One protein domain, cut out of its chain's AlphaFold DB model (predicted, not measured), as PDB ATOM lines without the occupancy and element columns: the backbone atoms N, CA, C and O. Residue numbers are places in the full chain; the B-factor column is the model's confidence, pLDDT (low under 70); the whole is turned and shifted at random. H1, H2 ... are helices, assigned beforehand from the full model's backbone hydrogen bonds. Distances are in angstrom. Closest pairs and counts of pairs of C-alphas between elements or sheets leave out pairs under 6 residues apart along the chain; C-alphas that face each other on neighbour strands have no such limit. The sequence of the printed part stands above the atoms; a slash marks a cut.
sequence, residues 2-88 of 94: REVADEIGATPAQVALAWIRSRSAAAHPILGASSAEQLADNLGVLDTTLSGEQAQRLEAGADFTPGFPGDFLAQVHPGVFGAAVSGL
ATOM      1  N   ARG A   2     -72.271 -20.550 150.351       94.75
ATOM      2  CA  ARG A   2     -72.619 -21.414 151.503       94.75
ATOM      3  C   ARG A   2     -73.116 -22.804 151.091       94.75
ATOM      4  O   ARG A   2     -72.529 -23.778 151.517       94.75
ATOM      5  N   GLU A   3     -74.077 -22.876 150.172       95.88
ATOM      6  CA  GLU A   3     -74.600 -24.159 149.663       95.88
ATOM      7  C   GLU A   3     -73.497 -25.085 149.126       95.88
ATOM      8  O   GLU A   3     -73.411 -26.242 149.510       95.88
ATOM      9  N   VAL A   4     -72.600 -24.557 148.286       96.06
ATOM     10  CA  VAL A   4     -71.460 -25.319 147.742       96.06
ATOM     11  C   VAL A   4     -70.496 -25.757 148.848       96.06
ATOM     12  O   VAL A   4     -69.919 -26.833 148.763       96.06
ATOM     13  N   ALA A   5     -70.320 -24.934 149.883       97.00
ATOM     14  CA  ALA A   5     -69.477 -25.257 151.030       97.00
ATOM     15  C   ALA A   5     -70.055 -26.447 151.815       97.00
ATOM     16  O   ALA A   5     -69.325 -27.391 152.117       97.00
ATOM     17  N   ASP A   6     -71.371 -26.442 152.038       97.44
ATOM     18  CA  ASP A   6     -72.090 -27.529 152.705       97.44
ATOM     19  C   ASP A   6     -72.030 -28.835 151.887       97.44
ATOM     20  O   ASP A   6     -71.825 -29.907 152.452       97.44
ATOM     21  N   GLU A   7     -72.143 -28.753 150.555       97.06
ATOM     22  CA  GLU A   7     -72.058 -29.909 149.644       97.06
ATOM     23  C   GLU A   7     -70.711 -30.643 149.710       97.06
ATOM     24  O   GLU A   7     -70.671 -31.863 149.545       97.06
ATOM     25  N   ILE A   8     -69.611 -29.913 149.920       95.75
ATOM     26  CA  ILE A   8     -68.248 -30.468 149.867       95.75
ATOM     27  C   ILE A   8     -67.555 -30.520 151.234       95.75
ATOM     28  O   ILE A   8     -66.390 -30.904 151.308       95.75
ATOM     29  N   GLY A   9     -68.251 -30.143 152.309       96.06
ATOM     30  CA  GLY A   9     -67.698 -30.127 153.665       96.06
ATOM     31  C   GLY A   9     -66.560 -29.119 153.856       96.06
ATOM     32  O   GLY A   9     -65.645 -29.379 154.632       96.06
ATOM     33  N   ALA A  10     -66.604 -27.993 153.143       97.00
ATOM     34  CA  ALA A  10     -65.605 -26.927 153.216       97.00
ATOM     35  C   ALA A  10     -66.175 -25.676 153.895       97.00
ATOM     36  O   ALA A  10     -67.385 -25.522 154.054       97.00
ATOM     37  N   THR A  11     -65.311 -24.729 154.257       96.88
ATOM     38  CA  THR A  11     -65.762 -23.403 154.694       96.88
ATOM     39  C   THR A  11     -66.042 -22.496 153.490       96.88
ATOM     40  O   THR A  11     -65.438 -22.653 152.424       96.88
ATOM     41  N   PRO A  12     -66.928 -21.488 153.610       95.75
ATOM     42  CA  PRO A  12     -67.160 -20.539 152.521       95.75
ATOM     43  C   PRO A  12     -65.885 -19.823 152.048       95.75
ATOM     44  O   PRO A  12     -65.768 -19.507 150.865       95.75
ATOM     45  N   ALA A  13     -64.925 -19.593 152.952       95.00
ATOM     46  CA  ALA A  13     -63.627 -19.019 152.613       95.00
ATOM     47  C   ALA A  13     -62.802 -19.977 151.742       95.00
ATOM     48  O   ALA A  13     -62.305 -19.565 150.693       95.00
ATOM     49  N   GLN A  14     -62.731 -21.262 152.105       96.00
ATOM     50  CA  GLN A  14     -62.087 -22.291 151.284       96.00
ATOM     51  C   GLN A  14     -62.737 -22.394 149.896       96.00
ATOM     52  O   GLN A  14     -62.023 -22.424 148.898       96.00
ATOM     53  N   VAL A  15     -64.073 -22.346 149.798       96.31
ATOM     54  CA  VAL A  15     -64.786 -22.339 148.504       96.31
ATOM     55  C   VAL A  15     -64.400 -21.132 147.648       96.31
ATOM     56  O   VAL A  15     -64.110 -21.287 146.462       96.31
ATOM     57  N   ALA A  16     -64.365 -19.928 148.229       93.94
ATOM     58  CA  ALA A  16     -63.974 -18.719 147.505       93.94
ATOM     59  C   ALA A  16     -62.531 -18.807 146.985       93.94
ATOM     60  O   ALA A  16     -62.255 -18.473 145.833       93.94
ATOM     61  N   LEU A  17     -61.610 -19.294 147.819       94.44
ATOM     62  CA  LEU A  17     -60.206 -19.458 147.449       94.44
ATOM     63  C   LEU A  17     -60.012 -20.556 146.394       94.44
ATOM     64  O   LEU A  17     -59.218 -20.373 145.469       94.44
ATOM     65  N   ALA A  18     -60.754 -21.664 146.488       94.19
ATOM     66  CA  ALA A  18     -60.736 -22.739 145.497       94.19
ATOM     67  C   ALA A  18     -61.250 -22.238 144.143       94.19
ATOM     68  O   ALA A  18     -60.651 -22.529 143.109       94.19
ATOM     69  N   TRP A  19     -62.305 -21.417 144.155       93.31
ATOM     70  CA  TRP A  19     -62.812 -20.764 142.954       93.31
ATOM     71  C   TRP A  19     -61.776 -19.810 142.343       93.31
ATOM     72  O   TRP A  19     -61.499 -19.912 141.156       93.31
ATOM     73  N   ILE A  20     -61.108 -18.951 143.124       92.19
ATOM     74  CA  ILE A  20     -60.045 -18.071 142.590       92.19
ATOM     75  C   ILE A  20     -58.920 -18.888 141.938       92.19
ATOM     76  O   ILE A  20     -58.458 -18.552 140.847       92.19
ATOM     77  N   ARG A  21     -58.491 -19.977 142.585       90.94
ATOM     78  CA  ARG A  21     -57.435 -20.860 142.070       90.94
ATOM     79  C   ARG A  21     -57.843 -21.615 140.807       90.94
ATOM     80  O   ARG A  21     -56.980 -21.897 139.981       90.94
ATOM     81  N   SER A  22     -59.126 -21.937 140.635       89.12
ATOM     82  CA  SER A  22     -59.603 -22.638 139.436       89.12
ATOM     83  C   SER A  22     -59.635 -21.743 138.193       89.12
ATOM     84  O   SER A  22     -59.583 -22.253 137.076       89.12
ATOM     85  N   ARG A  23     -59.656 -20.412 138.359       87.19
ATOM     86  CA  ARG A  23     -59.702 -19.444 137.246       87.19
ATOM     87  C   ARG A  23     -58.404 -19.373 136.443       87.19
ATOM     88  O   ARG A  23     -58.442 -19.031 135.265       87.19
ATOM     89  N   SER A  24     -57.255 -19.635 137.065       86.06
ATOM     90  CA  SER A  24     -55.955 -19.652 136.387       86.06
ATOM     91  C   SER A  24     -54.896 -20.317 137.256       86.06
ATOM     92  O   SER A  24     -54.771 -19.997 138.435       86.06
ATOM     93  N   ALA A  25     -54.039 -21.139 136.647       84.25
ATOM     94  CA  ALA A  25     -52.861 -21.691 137.320       84.25
ATOM     95  C   ALA A  25     -51.865 -20.608 137.792       84.25
ATOM     96  O   ALA A  25     -51.027 -20.876 138.645       84.25
ATOM     97  N   ALA A  26     -51.952 -19.386 137.252       87.62
ATOM     98  CA  ALA A  26     -51.134 -18.250 137.671       87.62
ATOM     99  C   ALA A  26     -51.775 -17.412 138.797       87.62
ATOM    100  O   ALA A  26     -51.143 -16.473 139.289       87.62
ATOM    101  N   ALA A  27     -53.009 -17.712 139.212       85.12
ATOM    102  CA  ALA A  27     -53.680 -16.984 140.283       85.12
ATOM    103  C   ALA A  27     -53.114 -17.389 141.654       85.12
ATOM    104  O   ALA A  27     -53.331 -18.500 142.133       85.12
ATOM    105  N   HIS A  28     -52.416 -16.457 142.305       85.50
ATOM    106  CA  HIS A  28     -51.861 -16.628 143.649       85.50
ATOM    107  C   HIS A  28     -52.558 -15.641 144.599       85.50
ATOM    108  O   HIS A  28     -52.152 -14.478 144.665       85.50
ATOM    109  N   PRO A  29     -53.645 -16.046 145.286       87.00
ATOM    110  CA  PRO A  29     -54.393 -15.139 146.149       87.00
ATOM    111  C   PRO A  29     -53.541 -14.680 147.337       87.00
ATOM    112  O   PRO A  29     -52.881 -15.483 147.995       87.00
ATOM    113  N   ILE A  30     -53.596 -13.382 147.641       89.69
ATOM    114  CA  ILE A  30     -53.037 -12.825 148.876       89.69
ATOM    115  C   ILE A  30     -54.063 -13.064 149.989       89.69
ATOM    116  O   ILE A  30     -55.165 -12.517 149.945       89.69
ATOM    117  N   LEU A  31     -53.715 -13.898 150.969       89.56
ATOM    118  CA  LEU A  31     -54.615 -14.281 152.058       89.56
ATOM    119  C   LEU A  31     -54.500 -13.308 153.235       89.56
ATOM    120  O   LEU A  31     -53.462 -13.232 153.888       89.56
ATOM    121  N   GLY A  32     -55.587 -12.599 153.536       90.12
ATOM    122  CA  GLY A  32     -55.739 -11.890 154.806       90.12
ATOM    123  C   GLY A  32     -56.323 -12.817 155.874       90.12
ATOM    124  O   GLY A  32     -57.361 -13.433 155.646       90.12
ATOM    125  N   ALA A  33     -55.679 -12.902 157.038       94.62
ATOM    126  CA  ALA A  33     -56.198 -13.599 158.214       94.62
ATOM    127  C   ALA A  33     -55.833 -12.815 159.482       94.62
ATOM    128  O   ALA A  33     -54.717 -12.308 159.597       94.62
ATOM    129  N   SER A  34     -56.770 -12.699 160.425       95.75
ATOM    130  CA  SER A  34     -56.557 -11.994 161.698       95.75
ATOM    131  C   SER A  34     -56.125 -12.919 162.841       95.75
ATOM    132  O   SER A  34     -55.757 -12.442 163.912       95.75
ATOM    133  N   SER A  35     -56.140 -14.237 162.618       97.25
ATOM    134  CA  SER A  35     -55.664 -15.248 163.562       97.25
ATOM    135  C   SER A  35     -54.979 -16.410 162.839       97.25
ATOM    136  O   SER A  35     -55.215 -16.662 161.655       97.25
ATOM    137  N   ALA A  36     -54.137 -17.144 163.570       97.44
ATOM    138  CA  ALA A  36     -53.486 -18.346 163.053       97.44
ATOM    139  C   ALA A  36     -54.494 -19.460 162.725       97.44
ATOM    140  O   ALA A  36     -54.312 -20.180 161.751       97.44
ATOM    141  N   GLU A  37     -55.573 -19.571 163.502       97.19
ATOM    142  CA  GLU A  37     -56.644 -20.544 163.269       97.19
ATOM    143  C   GLU A  37     -57.386 -20.259 161.959       97.19
ATOM    144  O   GLU A  37     -57.572 -21.163 161.151       97.19
ATOM    145  N   GLN A  38     -57.718 -18.992 161.690       95.88
ATOM    146  CA  GLN A  38     -58.338 -18.601 160.423       95.88
ATOM    147  C   GLN A  38     -57.400 -18.851 159.238       95.88
ATOM    148  O   GLN A  38     -57.842 -19.281 158.175       95.88
ATOM    149  N   LEU A  39     -56.102 -18.581 159.404       96.00
ATOM    150  CA  LEU A  39     -55.118 -18.894 158.373       96.00
ATOM    151  C   LEU A  39     -55.062 -20.404 158.104       96.00
ATOM    152  O   LEU A  39     -55.056 -20.806 156.945       96.00
ATOM    153  N   ALA A  40     -55.042 -21.225 159.156       95.81
ATOM    154  CA  ALA A  40     -55.045 -22.678 159.033       95.81
ATOM    155  C   ALA A  40     -56.316 -23.190 158.336       95.81
ATOM    156  O   ALA A  40     -56.207 -24.006 157.424       95.81
ATOM    157  N   ASP A  41     -57.492 -22.657 158.685       95.81
ATOM    158  CA  ASP A  41     -58.748 -22.966 157.991       95.81
ATOM    159  C   ASP A  41     -58.672 -22.596 156.504       95.81
ATOM    160  O   ASP A  41     -58.907 -23.435 155.638       95.81
ATOM    161  N   ASN A  42     -58.241 -21.373 156.179       95.62
ATOM    162  CA  ASN A  42     -58.101 -20.926 154.792       95.62
ATOM    163  C   ASN A  42     -57.167 -21.836 153.972       95.62
ATOM    164  O   ASN A  42     -57.413 -22.048 152.785       95.62
ATOM    165  N   LEU A  43     -56.107 -22.380 154.583       95.31
ATOM    166  CA  LEU A  43     -55.163 -23.283 153.915       95.31
ATOM    167  C   LEU A  43     -55.766 -24.650 153.563       95.31
ATOM    168  O   LEU A  43     -55.278 -25.278 152.623       95.31
ATOM    169  N   GLY A  44     -56.869 -25.055 154.203       94.81
ATOM    170  CA  GLY A  44     -57.657 -26.229 153.804       94.81
ATOM    171  C   GLY A  44     -58.200 -26.152 152.368       94.81
ATOM    172  O   GLY A  44     -58.594 -27.162 151.789       94.81
ATOM    173  N   VAL A  45     -58.123 -24.979 151.721       94.38
ATOM    174  CA  VAL A  45     -58.352 -24.837 150.276       94.38
ATOM    175  C   VAL A  45     -57.483 -25.783 149.437       94.38
ATOM    176  O   VAL A  45     -57.877 -26.157 148.337       94.38
ATOM    177  N   LEU A  46     -56.297 -26.167 149.920       93.38
ATOM    178  CA  LEU A  46     -55.386 -27.057 149.194       93.38
ATOM    179  C   LEU A  46     -55.992 -28.440 148.932       93.38
ATOM    180  O   LEU A  46     -55.674 -29.044 147.910       93.38
ATOM    181  N   ASP A  47     -56.893 -28.875 149.808       94.88
ATOM    182  CA  ASP A  47     -57.614 -30.145 149.713       94.88
ATOM    183  C   ASP A  47     -59.023 -29.970 149.116       94.88
ATOM    184  O   ASP A  47     -59.785 -30.926 148.988       94.88
ATOM    185  N   THR A  48     -59.387 -28.744 148.724       94.25
ATOM    186  CA  THR A  48     -60.713 -28.404 148.198       94.25
ATOM    187  C   THR A  48     -60.698 -28.368 146.672       94.25
ATOM    188  O   THR A  48     -59.940 -27.618 146.058       94.25
ATOM    189  N   THR A  49     -61.587 -29.134 146.037       92.81
ATOM    190  CA  THR A  49     -61.795 -29.109 144.579       92.81
ATOM    191  C   THR A  49     -63.259 -28.832 144.266       92.81
ATOM    192  O   THR A  49     -64.144 -29.466 144.830       92.81
ATOM    193  N   LEU A  50     -63.510 -27.897 143.348       95.00
ATOM    194  CA  LEU A  50     -64.853 -27.594 142.858       95.00
ATOM    195  C   LEU A  50     -65.134 -28.361 141.566       95.00
ATOM    196  O   LEU A  50     -64.282 -28.420 140.676       95.00
ATOM    197  N   SER A  51     -66.348 -28.894 141.434       95.69
ATOM    198  CA  SER A  51     -66.834 -29.378 140.142       95.69
ATOM    199  C   SER A  51     -67.086 -28.207 139.182       95.69
ATOM    200  O   SER A  51     -67.271 -27.060 139.600       95.69
ATOM    201  N   GLY A  52     -67.134 -28.489 137.876       94.44
ATOM    202  CA  GLY A  52     -67.467 -27.470 136.873       94.44
ATOM    203  C   GLY A  52     -68.852 -26.846 137.095       94.44
ATOM    204  O   GLY A  52     -69.018 -25.641 136.931       94.44
ATOM    205  N   GLU A  53     -69.824 -27.644 137.543       95.19
ATOM    206  CA  GLU A  53     -71.177 -27.181 137.870       95.19
ATOM    207  C   GLU A  53     -71.183 -26.261 139.098       95.19
ATOM    208  O   GLU A  53     -71.798 -25.195 139.084       95.19
ATOM    209  N   GLN A  54     -70.449 -26.634 140.150       95.44
ATOM    210  CA  GLN A  54     -70.303 -25.805 141.346       95.44
ATOM    211  C   GLN A  54     -69.630 -24.473 141.010       95.44
ATOM    212  O   GLN A  54     -70.092 -23.424 141.456       95.44
ATOM    213  N   ALA A  55     -68.583 -24.489 140.178       93.44
ATOM    214  CA  ALA A  55     -67.925 -23.273 139.715       93.44
ATOM    215  C   ALA A  55     -68.876 -22.373 138.907       93.44
ATOM    216  O   ALA A  55     -68.952 -21.175 139.180       93.44
ATOM    217  N   GLN A  56     -69.663 -22.938 137.983       92.12
ATOM    218  CA  GLN A  56     -70.667 -22.180 137.225       92.12
ATOM    219  C   GLN A  56     -71.749 -21.570 138.123       92.12
ATOM    220  O   GLN A  56     -72.120 -20.413 137.934       92.12
ATOM    221  N   ARG A  57     -72.230 -22.304 139.136       92.75
ATOM    222  CA  ARG A  57     -73.195 -21.775 140.118       92.75
ATOM    223  C   ARG A  57     -72.639 -20.581 140.891       92.75
ATOM    224  O   ARG A  57     -73.384 -19.653 141.194       92.75
ATOM    225  N   LEU A  58     -71.345 -20.594 141.216       91.50
ATOM    226  CA  LEU A  58     -70.687 -19.461 141.870       91.50
ATOM    227  C   LEU A  58     -70.571 -18.249 140.934       91.50
ATOM    228  O   LEU A  58     -70.764 -17.125 141.386       91.50
ATOM    229  N   GLU A  59     -70.311 -18.473 139.644       89.12
ATOM    230  CA  GLU A  59     -70.208 -17.411 138.632       89.12
ATOM    231  C   GLU A  59     -71.555 -16.762 138.304       89.12
ATOM    232  O   GLU A  59     -71.627 -15.545 138.151       89.12
ATOM    233  N   ALA A  60     -72.635 -17.543 138.262       88.69
ATOM    234  CA  ALA A  60     -73.972 -17.046 137.933       88.69
ATOM    235  C   ALA A  60     -74.498 -15.978 138.913       88.69
ATOM    236  O   ALA A  60     -75.373 -15.195 138.555       88.69
ATOM    237  N   GLY A  61     -73.979 -15.938 140.144       80.19
ATOM    238  CA  GLY A  61     -74.347 -14.934 141.145       80.19
ATOM    239  C   GLY A  61     -73.484 -13.669 141.138       80.19
ATOM    240  O   GLY A  61     -73.716 -12.792 141.968       80.19
ATOM    241  N   ALA A  62     -72.471 -13.580 140.271       67.88
ATOM    242  CA  ALA A  62     -71.404 -12.585 140.358       67.88
ATOM    243  C   ALA A  62     -71.497 -11.501 139.272       67.88
ATOM    244  O   ALA A  62     -70.505 -11.211 138.600       67.88
ATOM    245  N   ASP A  63     -72.671 -10.889 139.097       78.94
ATOM    246  CA  ASP A  63     -72.745  -9.666 138.296       78.94
ATOM    247  C   ASP A  63     -71.999  -8.546 139.043       78.94
ATOM    248  O   ASP A  63     -72.244  -8.296 140.228       78.94
ATOM    249  N   PHE A  64     -71.028  -7.922 138.381       82.56
ATOM    250  CA  PHE A  64     -70.164  -6.915 138.992       82.56
ATOM    251  C   PHE A  64     -70.072  -5.691 138.094       82.56
ATOM    252  O   PHE A  64     -69.400  -5.705 137.063       82.56
ATOM    253  N   THR A  65     -70.703  -4.603 138.530       84.38
ATOM    254  CA  THR A  65     -70.505  -3.277 137.945       84.38
ATOM    255  C   THR A  65     -69.294  -2.629 138.618       84.38
ATOM    256  O   THR A  65     -69.358  -2.357 139.822       84.38
ATOM    257  N   PRO A  66     -68.190  -2.363 137.896       78.62
ATOM    258  CA  PRO A  66     -67.033  -1.684 138.466       78.62
ATOM    259  C   PRO A  66     -67.409  -0.239 138.821       78.62
ATOM    260  O   PRO A  66     -67.464   0.613 137.948       78.62
ATOM    261  N   GLY A  67     -67.723   0.015 140.093       87.56
ATOM    262  CA  GLY A  67     -67.987   1.356 140.619       87.56
ATOM    263  C   GLY A  67     -66.695   2.063 141.038       87.56
ATOM    264  O   GLY A  67     -65.664   1.977 140.371       87.56
ATOM    265  N   PHE A  68     -66.694   2.711 142.204       88.44
ATOM    266  CA  PHE A  68     -65.458   3.205 142.824       88.44
ATOM    267  C   PHE A  68     -64.487   2.045 143.166       88.44
ATOM    268  O   PHE A  68     -64.937   1.028 143.697       88.44
ATOM    269  N   PRO A  69     -63.160   2.179 142.935       86.94
ATOM    270  CA  PRO A  69     -62.460   3.360 142.422       86.94
ATOM    271  C   PRO A  69     -62.395   3.462 140.889       86.94
ATOM    272  O   PRO A  69     -61.844   4.439 140.401       86.94
ATOM    273  N   GLY A  70     -62.948   2.515 140.127       84.31
ATOM    274  CA  GLY A  70     -62.929   2.524 138.658       84.31
ATOM    275  C   GLY A  70     -63.486   3.816 138.053       84.31
ATOM    276  O   GLY A  70     -62.772   4.505 137.326       84.31
ATOM    277  N   ASP A  71     -64.703   4.205 138.441       88.44
ATOM    278  CA  ASP A  71     -65.340   5.449 137.973       88.44
ATOM    279  C   ASP A  71     -64.536   6.701 138.335       88.44
ATOM    280  O   ASP A  71     -64.478   7.667 137.574       88.44
ATOM    281  N   PHE A  72     -63.915   6.700 139.517       85.81
ATOM    282  CA  PHE A  72     -63.078   7.804 139.977       85.81
ATOM    283  C   PHE A  72     -61.791   7.892 139.155       85.81
ATOM    284  O   PHE A  72     -61.446   8.964 138.668       85.81
ATOM    285  N   LEU A  73     -61.105   6.765 138.946       83.69
ATOM    286  CA  LEU A  73     -59.868   6.703 138.168       83.69
ATOM    287  C   LEU A  73     -60.095   7.080 136.699       83.69
ATOM    288  O   LEU A  73     -59.231   7.724 136.112       83.69
ATOM    289  N   ALA A  74     -61.261   6.762 136.128       83.38
ATOM    290  CA  ALA A  74     -61.634   7.170 134.772       83.38
ATOM    291  C   ALA A  74     -61.770   8.699 134.607       83.38
ATOM    292  O   ALA A  74     -61.622   9.215 133.501       83.38
ATOM    293  N   GLN A  75     -62.027   9.429 135.698       84.00
ATOM    294  CA  GLN A  75     -62.102  10.895 135.710       84.00
ATOM    295  C   GLN A  75     -60.730  11.557 135.913       84.00
ATOM    296  O   GLN A  75     -60.589  12.765 135.712       84.00
ATOM    297  N   VAL A  76     -59.710  10.795 136.320       81.94
ATOM    298  CA  VAL A  76     -58.359  11.319 136.545       81.94
ATOM    299  C   VAL A  76     -57.657  11.517 135.200       81.94
ATOM    300  O   VAL A  76     -57.639  10.632 134.347       81.94
ATOM    301  N   HIS A  77     -57.040  12.689 135.012       73.62
ATOM    302  CA  HIS A  77     -56.325  13.016 133.781       73.62
ATOM    303  C   HIS A  77     -55.253  11.949 133.464       73.62
ATOM    304  O   HIS A  77     -54.432  11.654 134.338       73.62
ATOM    305  N   PRO A  78     -55.169  11.427 132.222       69.19
ATOM    306  CA  PRO A  78     -54.244  10.343 131.862       69.19
ATOM    307  C   PRO A  78     -52.773  10.616 132.213       69.19
ATOM    308  O   PRO A  78     -52.010   9.696 132.497       69.19
ATOM    309  N   GLY A  79     -52.374  11.891 132.252       71.31
ATOM    310  CA  GLY A  79     -51.032  12.318 132.657       71.31
ATOM    311  C   GLY A  79     -50.659  12.050 134.124       71.31
ATOM    312  O   GLY A  79     -49.475  12.073 134.439       71.31
ATOM    313  N   VAL A  80     -51.619  11.769 135.015       76.06
ATOM    314  CA  VAL A  80     -51.352  11.466 136.439       76.06
ATOM    315  C   VAL A  80     -50.697  10.098 136.614       76.06
ATOM    316  O   VAL A  80     -49.882   9.914 137.515       76.06
ATOM    317  N   PHE A  81     -51.011   9.142 135.740       70.38
ATOM    318  CA  PHE A  81     -50.528   7.769 135.880       70.38
ATOM    319  C   PHE A  81     -49.209   7.487 135.140       70.38
ATOM    320  O   PHE A  81     -48.640   6.400 135.267       70.38
ATOM    321  N   GLY A  82     -48.704   8.465 134.380       69.00
ATOM    322  CA  GLY A  82     -47.476   8.342 133.595       69.00
ATOM    323  C   GLY A  82     -47.551   7.297 132.470       69.00
ATOM    324  O   GLY A  82     -48.555   6.619 132.263       69.00
ATOM    325  N   ALA A  83     -46.453   7.141 131.726       71.56
ATOM    326  CA  ALA A  83     -46.385   6.239 130.566       71.56
ATOM    327  C   ALA A  83     -46.496   4.737 130.920       71.56
ATOM    328  O   ALA A  83     -46.639   3.899 130.031       71.56
ATOM    329  N   ALA A  84     -46.423   4.384 132.207       65.62
ATOM    330  CA  ALA A  84     -46.442   3.001 132.673       65.62
ATOM    331  C   ALA A  84     -47.818   2.330 132.515       65.62
ATOM    332  O   ALA A  84     -47.877   1.132 132.236       65.62
ATOM    333  N   VAL A  85     -48.920   3.082 132.624       64.00
ATOM    334  CA  VAL A  85     -50.277   2.514 132.507       64.00
ATOM    335  C   VAL A  85     -50.556   1.960 131.113       64.00
ATOM    336  O   VAL A  85     -51.172   0.904 130.987       64.00
ATOM    337  N   SER A  86     -50.001   2.571 130.066       64.31
ATOM    338  CA  SER A  86     -50.102   2.067 128.690       64.31
ATOM    339  C   SER A  86     -49.400   0.715 128.476       64.31
ATOM    340  O   SER A  86     -49.627   0.053 127.467       64.31
ATOM    341  N   GLY A  87     -48.533   0.294 129.405       63.56
ATOM    342  CA  GLY A  87     -47.810  -0.975 129.335       63.56
ATOM    343  C   GLY A  87     -48.549  -2.170 129.944       63.56
ATOM    344  O   GLY A  87     -48.193  -3.304 129.618       63.56
ATOM    345  N   LEU A  88     -49.549  -1.930 130.802       63.19
ATOM    346  CA  LEU A  88     -50.224  -2.964 131.598       63.19
ATOM    347  C   LEU A  88     -51.322  -3.716 130.826       63.19
ATOM    348  O   LEU A  88     -51.632  -4.853 131.166       63.19
TER     349      LEU A  88
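What this domain is: This is residues 2 to 88 of the 94 residues of the protein "Aryl-alcohol dehydrogenase-like predicted oxidoreductase" of Streptomyces candidus (UniProt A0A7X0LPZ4). H1 and H3 pack on part of H2, with H4 nearby, in a loose helical cluster; from it an arm, residues 60 to 72, sticks out toward H5 and a far tail. The printed part has 87 residues with five named helices, H1 to H5 in order, and is all helix. It is loose, with radius of gyration of the C-alphas 17.4 A and spans of 50 by 31 by 23 A.

Where its parts are: H2, residues 12 to 23, spans 17.0 A from C-alpha 12 at (-67.160, -20.539, 152.521). H3, residues 36 to 47, spans 18.3 A; H1 is residues 2 to 8, H4 52 to 60. H5, residues 70 to 75, ends at (-62.102, 10.895, 135.710).

How they stand to each other: H2 residues 13 to 18 touch H3 residues 41 to 46, closest C-alphas Gln 14 and Val 45, 4.6 A, at a steep tilt of 45 degrees, the same way. H2 residues 12 to 15 touch H1, closest C-alphas Ala 5 and Pro 12, 5.5 A. H4 is close but not clearly touching H2, closest C-alphas Trp 19 and Ala 55, 6.6 A. H5 is apart from the others. Every O i to N i+4 pair is within hydrogen-bond range in H1, H2 and H4, but 5 of 8 in H3 and 1 of 2 in H5.

The domain as a whole: The printed part has no cut. The H2 to H3 link is long. Residues 62, 78, 82 and 84 to 88 have pLDDT under 70.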